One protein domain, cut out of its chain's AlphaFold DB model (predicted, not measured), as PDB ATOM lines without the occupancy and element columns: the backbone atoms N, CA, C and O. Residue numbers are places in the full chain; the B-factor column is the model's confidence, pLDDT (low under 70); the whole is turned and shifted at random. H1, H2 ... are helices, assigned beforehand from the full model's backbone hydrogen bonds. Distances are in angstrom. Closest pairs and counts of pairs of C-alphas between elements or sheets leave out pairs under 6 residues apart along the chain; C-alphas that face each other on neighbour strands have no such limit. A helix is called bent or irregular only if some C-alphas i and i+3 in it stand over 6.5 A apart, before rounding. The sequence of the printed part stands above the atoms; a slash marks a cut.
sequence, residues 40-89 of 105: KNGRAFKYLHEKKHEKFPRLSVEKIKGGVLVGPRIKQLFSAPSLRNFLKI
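This is residues 40 to 89 of the 105 residues of an uncharacterized protein of Araneus ventricosus (UniProt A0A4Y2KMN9). The chain folds back on itself in an open turn of four helices: H3 and H4 make a corner, and H4 packs on the first part of H1, with short H2 beside H1. The 50 printed residues hold four named helices, H1 to H4 in order, and no named strand: all helix. The whole is compact, radius of gyration of the C-alphas 10.2 A, spanning 28 by 24 by 19 A.

H1, residues 43 to 55, touches H4, residues 81 to 89, with residues 44 to 47 alone; the closest C-alphas, of Ala 44 and Leu 83, are 6.4 A apart. They run opposite ways at a shallow tilt of 27 degrees. H2, residues 61 to 65, is close to H1 but not clearly touching: the closest C-alphas, of His 49 and Val 61, are 7.1 A apart. H3, residues 71 to 79, is near H1, apart from H2, and about perpendicular to H4 at 80 degrees, close but not clearly touching; their closest C-alphas, of Phe 78 and Arg 84, are 6.2 A apart. In H2, H3 and H4 every O i to N i+4 pair is within hydrogen-bond range; in H1, 7 of 9.

H1 begins at C-alpha 43 (-12.763, 48.069, 39.846), is 17.2 A long and only just irregular: C-alphas 50 and 53 are 6.7 A apart. H2 is 6.2 A long, H3 and H4 12.5 A each; H4 ends at C-alpha 89 (-10.110, 43.884, 28.032).

The C-alphas of Arg 58 and Ile 89, the two farthest apart, are 28.8 A apart. The printed part has no cut, and its three links are tight. Mean pLDDT of the printed part is 70.1; 23 residues are under 70, among them 78 to 89.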
ATOM      1  N   LYS A  40     -16.911  41.037  42.277       78.38
ATOM      2  CA  LYS A  40     -17.611  41.823  43.303       78.38
ATOM      3  C   LYS A  40     -16.672  42.791  44.027       78.38
ATOM      4  O   LYS A  40     -17.135  43.803  44.536       78.38
ATOM      5  N   ASN A  41     -15.371  42.506  44.024       78.69
ATOM      6  CA  ASN A  41     -14.335  43.369  44.596       78.69
ATOM      7  C   ASN A  41     -13.552  44.127  43.510       78.69
ATOM      8  O   ASN A  41     -12.668  44.931  43.803       78.69
ATOM      9  N   GLY A  42     -13.886  43.894  42.240       76.75
ATOM     10  CA  GLY A  42     -13.189  44.462  41.103       76.75
ATOM     11  C   GLY A  42     -13.521  45.936  40.886       76.75
ATOM     12  O   GLY A  42     -14.599  46.432  41.229       76.75
ATOM     13  N   ARG A  43     -12.614  46.643  40.201       74.69
ATOM     14  CA  ARG A  43     -12.763  48.069  39.846       74.69
ATOM     15  C   ARG A  43     -14.090  48.386  39.141       74.69
ATOM     16  O   ARG A  43     -14.658  49.451  39.357       74.69
ATOM     17  N   ALA A  44     -14.606  47.455  38.334       72.44
ATOM     18  CA  ALA A  44     -15.884  47.607  37.641       72.44
ATOM     19  C   ALA A  44     -17.090  47.596  38.600       72.44
ATOM     20  O   ALA A  44     -17.996  48.414  38.442       72.44
ATOM     21  N   PHE A  45     -17.088  46.721  39.612       76.56
ATOM     22  CA  PHE A  45     -18.151  46.670  40.617       76.56
ATOM     23  C   PHE A  45     -18.085  47.874  41.555       76.56
ATOM     24  O   PHE A  45     -19.117  48.474  41.842       76.56
ATOM     25  N   LYS A  46     -16.876  48.299  41.947       78.50
ATOM     26  CA  LYS A  46     -16.670  49.520  42.740       78.50
ATOM     27  C   LYS A  46     -17.185  50.769  42.013       78.50
ATOM     28  O   LYS A  46     -17.957  51.528  42.586       78.50
ATOM     29  N   TYR A  47     -16.875  50.918  40.723       76.19
ATOM     30  CA  TYR A  47     -17.411  52.005  39.893       76.19
ATOM     31  C   TYR A  47     -18.944  51.982  39.818       76.19
ATOM     32  O   TYR A  47     -19.603  53.014  39.935       76.19
ATOM     33  N   LEU A  48     -19.523  50.793  39.630       74.25
ATOM     34  CA  LEU A  48     -20.969  50.592  39.637       74.25
ATOM     35  C   LEU A  48     -21.593  50.978  40.977       74.25
ATOM     36  O   LEU A  48     -22.641  51.610  40.979       74.25
ATOM     37  N   HIS A  49     -20.952  50.612  42.087       75.00
ATOM     38  CA  HIS A  49     -21.386  50.924  43.443       75.00
ATOM     39  C   HIS A  49     -21.361  52.435  43.718       75.00
ATOM     40  O   HIS A  49     -22.339  52.973  44.225       75.00
ATOM     41  N   GLU A  50     -20.295  53.129  43.320       76.88
ATOM     42  CA  GLU A  50     -20.159  54.584  43.474       76.88
ATOM     43  C   GLU A  50     -21.159  55.346  42.591       76.88
ATOM     44  O   GLU A  50     -21.861  56.244  43.052       76.88
ATOM     45  N   LYS A  51     -21.311  54.946  41.322       72.44
ATOM     46  CA  LYS A  51     -22.241  55.595  40.379       72.44
ATOM     47  C   LYS A  51     -23.697  55.162  40.543       72.44
ATOM     48  O   LYS A  51     -24.579  55.743  39.909       72.44
ATOM     49  N   LYS A  52     -23.972  54.171  41.394       71.62
ATOM     50  CA  LYS A  52     -25.317  53.669  41.700       71.62
ATOM     51  C   LYS A  52     -26.221  54.778  42.226       71.62
ATOM     52  O   LYS A  52     -27.342  54.888  41.751       71.62
ATOM     53  N   HIS A  53     -25.746  55.599  43.160       66.31
ATOM     54  CA  HIS A  53     -26.567  56.658  43.757       66.31
ATOM     55  C   HIS A  53     -26.954  57.748  42.747       66.31
ATOM     56  O   HIS A  53     -28.061  58.267  42.808       66.31
ATOM     57  N   GLU A  54     -26.085  58.027  41.776       69.25
ATOM     58  CA  GLU A  54     -26.289  59.069  40.765       69.25
ATOM     59  C   GLU A  54     -27.126  58.575  39.570       69.25
ATOM     60  O   GLU A  54     -28.027  59.262  39.100       69.25
ATOM     61  N   LYS A  55     -26.849  57.363  39.067       68.06
ATOM     62  CA  LYS A  55     -27.454  56.843  37.823       68.06
ATOM     63  C   LYS A  55     -28.531  55.789  38.048       68.06
ATOM     64  O   LYS A  55     -29.364  55.558  37.174       68.06
ATOM     65  N   PHE A  56     -28.521  55.123  39.200       69.19
ATOM     66  CA  PHE A  56     -29.397  53.989  39.483       69.19
ATOM     67  C   PHE A  56     -29.951  54.000  40.918       69.19
ATOM     68  O   PHE A  56     -29.814  52.995  41.624       69.19
ATOM     69  N   PRO A  57     -30.646  55.070  41.347       69.00
ATOM     70  CA  PRO A  57     -31.104  55.232  42.732       69.00
ATOM     71  C   PRO A  57     -32.010  54.089  43.228       69.00
ATOM     72  O   PRO A  57     -32.134  53.861  44.424       69.00
ATOM     73  N   ARG A  58     -32.621  53.322  42.311       72.88
ATOM     74  CA  ARG A  58     -33.496  52.173  42.617       72.88
ATOM     75  C   ARG A  58     -32.824  50.796  42.504       72.88
ATOM     76  O   ARG A  58     -33.498  49.776  42.676       72.88
ATOM     77  N   LEU A  59     -31.550  50.714  42.115       73.25
ATOM     78  CA  LEU A  59     -30.808  49.448  42.171       73.25
ATOM     79  C   LEU A  59     -30.281  49.257  43.590       73.25
ATOM     80  O   LEU A  59     -29.892  50.225  44.221       73.25
ATOM     81  N   SER A  60     -30.261  48.025  44.094       76.69
ATOM     82  CA  SER A  60     -29.536  47.662  45.318       76.69
ATOM     83  C   SER A  60     -28.238  46.942  44.941       76.69
ATOM     84  O   SER A  60     -28.062  46.542  43.786       76.69
ATOM     85  N   VAL A  61     -27.315  46.790  45.891       74.00
ATOM     86  CA  VAL A  61     -26.040  46.095  45.639       74.00
ATOM     87  C   VAL A  61     -26.305  44.628  45.284       74.00
ATOM     88  O   VAL A  61     -25.707  44.085  44.356       74.00
ATOM     89  N   GLU A  62     -27.293  44.020  45.932       78.31
ATOM     90  CA  GLU A  62     -27.768  42.652  45.714       78.31
ATOM     91  C   GLU A  62     -28.347  42.486  44.308       78.31
ATOM     92  O   GLU A  62     -28.077  41.488  43.642       78.31
ATOM     93  N   LYS A  63     -29.087  43.484  43.806       76.75
ATOM     94  CA  LYS A  63     -29.627  43.466  42.436       76.75
ATOM     95  C   LYS A  63     -28.521  43.536  41.384       76.75
ATOM     96  O   LYS A  63     -28.613  42.847  40.370       76.75
ATOM     97  N   ILE A  64     -27.456  44.302  41.633       73.75
ATOM     98  CA  ILE A  64     -26.274  44.344  40.757       73.75
ATOM     99  C   ILE A  64     -25.540  42.996  40.806       73.75
ATOM    100  O   ILE A  64     -25.247  42.421  39.761       73.75
ATOM    101  N   LYS A  65     -25.330  42.449  42.009       71.75
ATOM    102  CA  LYS A  65     -24.694  41.142  42.249       71.75
ATOM    103  C   LYS A  65     -25.471  39.981  41.611       71.75
ATOM    104  O   LYS A  65     -24.873  39.021  41.136       71.75
ATOM    105  N   GLY A  66     -26.798  40.082  41.570       71.31
ATOM    106  CA  GLY A  66     -27.688  39.128  40.906       71.31
ATOM    107  C   GLY A  66     -27.795  39.309  39.387       71.31
ATOM    108  O   GLY A  66     -28.428  38.486  38.720       71.31
ATOM    109  N   GLY A  67     -27.196  40.367  38.827       69.25
ATOM    110  CA  GLY A  67     -27.317  40.715  37.410       69.25
ATOM    111  C   GLY A  67     -28.729  41.148  37.006       69.25
ATOM    112  O   GLY A  67     -29.120  40.996  35.851       69.25
ATOM    113  N   VAL A  68     -29.518  41.662  37.955       73.38
ATOM    114  CA  VAL A  68     -30.895  42.116  37.735       73.38
ATOM    115  C   VAL A  68     -30.864  43.546  37.205       73.38
ATOM    116  O   VAL A  68     -30.947  44.527  37.947       73.38
ATOM    117  N   LEU A  69     -30.720  43.657  35.888       69.56
ATOM    118  CA  LEU A  69     -30.720  44.920  35.161       69.56
ATOM    119  C   LEU A  69     -31.878  44.931  34.158       69.56
ATOM    120  O   LEU A  69     -32.048  44.002  33.376       69.56
ATOM    121  N   VAL A  70     -32.674  45.999  34.172       66.19
ATOM    122  CA  VAL A  70     -33.728  46.241  33.173       66.19
ATOM    123  C   VAL A  70     -33.137  46.919  31.935       66.19
ATOM    124  O   VAL A  70     -32.177  47.681  32.051       66.19
ATOM    125  N   GLY A  71     -33.712  46.673  30.754       67.50
ATOM    126  CA  GLY A  71     -33.184  47.114  29.451       67.50
ATOM    127  C   GLY A  71     -32.647  48.559  29.389       67.50
ATOM    128  O   GLY A  71     -31.497  48.749  28.986       67.50
ATOM    129  N   PRO A  72     -33.388  49.583  29.860       72.94
ATOM    130  CA  PRO A  72     -32.897  50.966  29.885       72.94
ATOM    131  C   PRO A  72     -31.627  51.155  30.730       72.94
ATOM    132  O   PRO A  72     -30.716  51.888  30.346       72.94
ATOM    133  N   ARG A  73     -31.520  50.430  31.850       71.44
ATOM    134  CA  ARG A  73     -30.345  50.460  32.734       71.44
ATOM    135  C   ARG A  73     -29.150  49.748  32.115       71.44
ATOM    136  O   ARG A  73     -28.024  50.185  32.308       71.44
ATOM    137  N   ILE A  74     -29.386  48.700  31.327       68.81
ATOM    138  CA  ILE A  74     -28.342  48.007  30.560       68.81
ATOM    139  C   ILE A  74     -27.730  48.948  29.525       68.81
ATOM    140  O   ILE A  74     -26.509  49.048  29.428       68.81
ATOM    141  N   LYS A  75     -28.565  49.699  28.800       69.19
ATOM    142  CA  LYS A  75     -28.084  50.701  27.843       69.19
ATOM    143  C   LYS A  75     -27.234  51.770  28.539       69.19
ATOM    144  O   LYS A  75     -26.140  52.064  28.074       69.19
ATOM    145  N   GLN A  76     -27.681  52.289  29.686       71.81
ATOM    146  CA  GLN A  76     -26.915  53.262  30.482       71.81
ATOM    147  C   GLN A  76     -25.605  52.689  31.042       71.81
ATOM    148  O   GLN A  76     -24.594  53.390  31.072       71.81
ATOM    149  N   LEU A  77     -25.606  51.418  31.449       70.25
ATOM    150  CA  LEU A  77     -24.426  50.731  31.964       70.25
ATOM    151  C   LEU A  77     -23.344  50.587  30.888       70.25
ATOM    152  O   LEU A  77     -22.189  50.932  31.123       70.25
ATOM    153  N   PHE A  78     -23.726  50.155  29.685       65.38
ATOM    154  CA  PHE A  78     -22.816  50.048  28.538       65.38
ATOM    155  C   PHE A  78     -22.411  51.403  27.961       65.38
ATOM    156  O   PHE A  78     -21.400  51.499  27.265       65.38
ATOM    157  N   SER A  79     -23.167  52.462  28.259       67.06
ATOM    158  CA  SER A  79     -22.777  53.815  27.887       67.06
ATOM    159  C   SER A  79     -21.586  54.344  28.702       67.06
ATOM    160  O   SER A  79     -20.912  55.271  28.250       67.06
ATOM    161  N   ALA A  80     -21.277  53.747  29.861       67.38
ATOM    162  CA  ALA A  80     -20.173  54.175  30.716       67.38
ATOM    163  C   ALA A  80     -18.791  53.809  30.116       67.38
ATOM    164  O   ALA A  80     -18.563  52.642  29.780       67.38
ATOM    165  N   PRO A  81     -17.839  54.761  30.014       65.50
ATOM    166  CA  PRO A  81     -16.515  54.518  29.422       65.50
ATOM    167  C   PRO A  81     -15.710  53.426  30.143       65.50
ATOM    168  O   PRO A  81     -15.072  52.586  29.513       65.50
ATOM    169  N   SER A  82     -15.790  53.395  31.471       62.62
ATOM    170  CA  SER A  82     -15.084  52.450  32.343       62.62
ATOM    171  C   SER A  82     -15.537  51.000  32.148       62.62
ATOM    172  O   SER A  82     -14.704  50.093  32.135       62.62
ATOM    173  N   LEU A  83     -16.835  50.770  31.930       62.59
ATOM    174  CA  LEU A  83     -17.365  49.433  31.648       62.59
ATOM    175  C   LEU A  83     -17.042  48.985  30.217       62.59
ATOM    176  O   LEU A  83     -16.705  47.825  29.993       62.59
ATOM    177  N   ARG A  84     -17.081  49.915  29.255       64.56
ATOM    178  CA  ARG A  84     -16.642  49.668  27.874       64.56
ATOM    179  C   ARG A  84     -15.192  49.198  27.809       64.56
ATOM    180  O   ARG A  84     -14.896  48.234  27.109       64.56
ATOM    181  N   ASN A  85     -14.307  49.831  28.575       62.56
ATOM    182  CA  ASN A  85     -12.907  49.427  28.659       62.56
ATOM    183  C   ASN A  85     -12.752  48.049  29.320       62.56
ATOM    184  O   ASN A  85     -11.991  47.225  28.828       62.56
ATOM    185  N   PHE A  86     -13.524  47.751  30.372       59.47
ATOM    186  CA  PHE A  86     -13.533  46.423  31.001       59.47
ATOM    187  C   PHE A  86     -13.980  45.308  30.038       59.47
ATOM    188  O   PHE A  86     -13.393  44.228  30.017       59.47
ATOM    189  N   LEU A  87     -14.985  45.586  29.206       58.69
ATOM    190  CA  LEU A  87     -15.457  44.677  28.158       58.69
ATOM    191  C   LEU A  87     -14.404  44.448  27.071       58.69
ATOM    192  O   LEU A  87     -14.103  43.298  26.767       58.69
ATOM    193  N   LYS A  88     -13.775  45.522  26.576       56.66
ATOM    194  CA  LYS A  88     -12.662  45.452  25.613       56.66
ATOM    195  C   LYS A  88     -11.506  44.585  26.117       56.66
ATOM    196  O   LYS A  88     -10.931  43.811  25.361       56.66
ATOM    197  N   ILE A  89     -11.183  44.677  27.410       51.19
ATOM    198  CA  ILE A  89     -10.110  43.884  28.032       51.19
ATOM    199  C   ILE A  89     -10.449  42.381  28.031       51.19
ATOM    200  O   ILE A  89      -9.543  41.549  27.957       51.19
TER     201      ILE A  89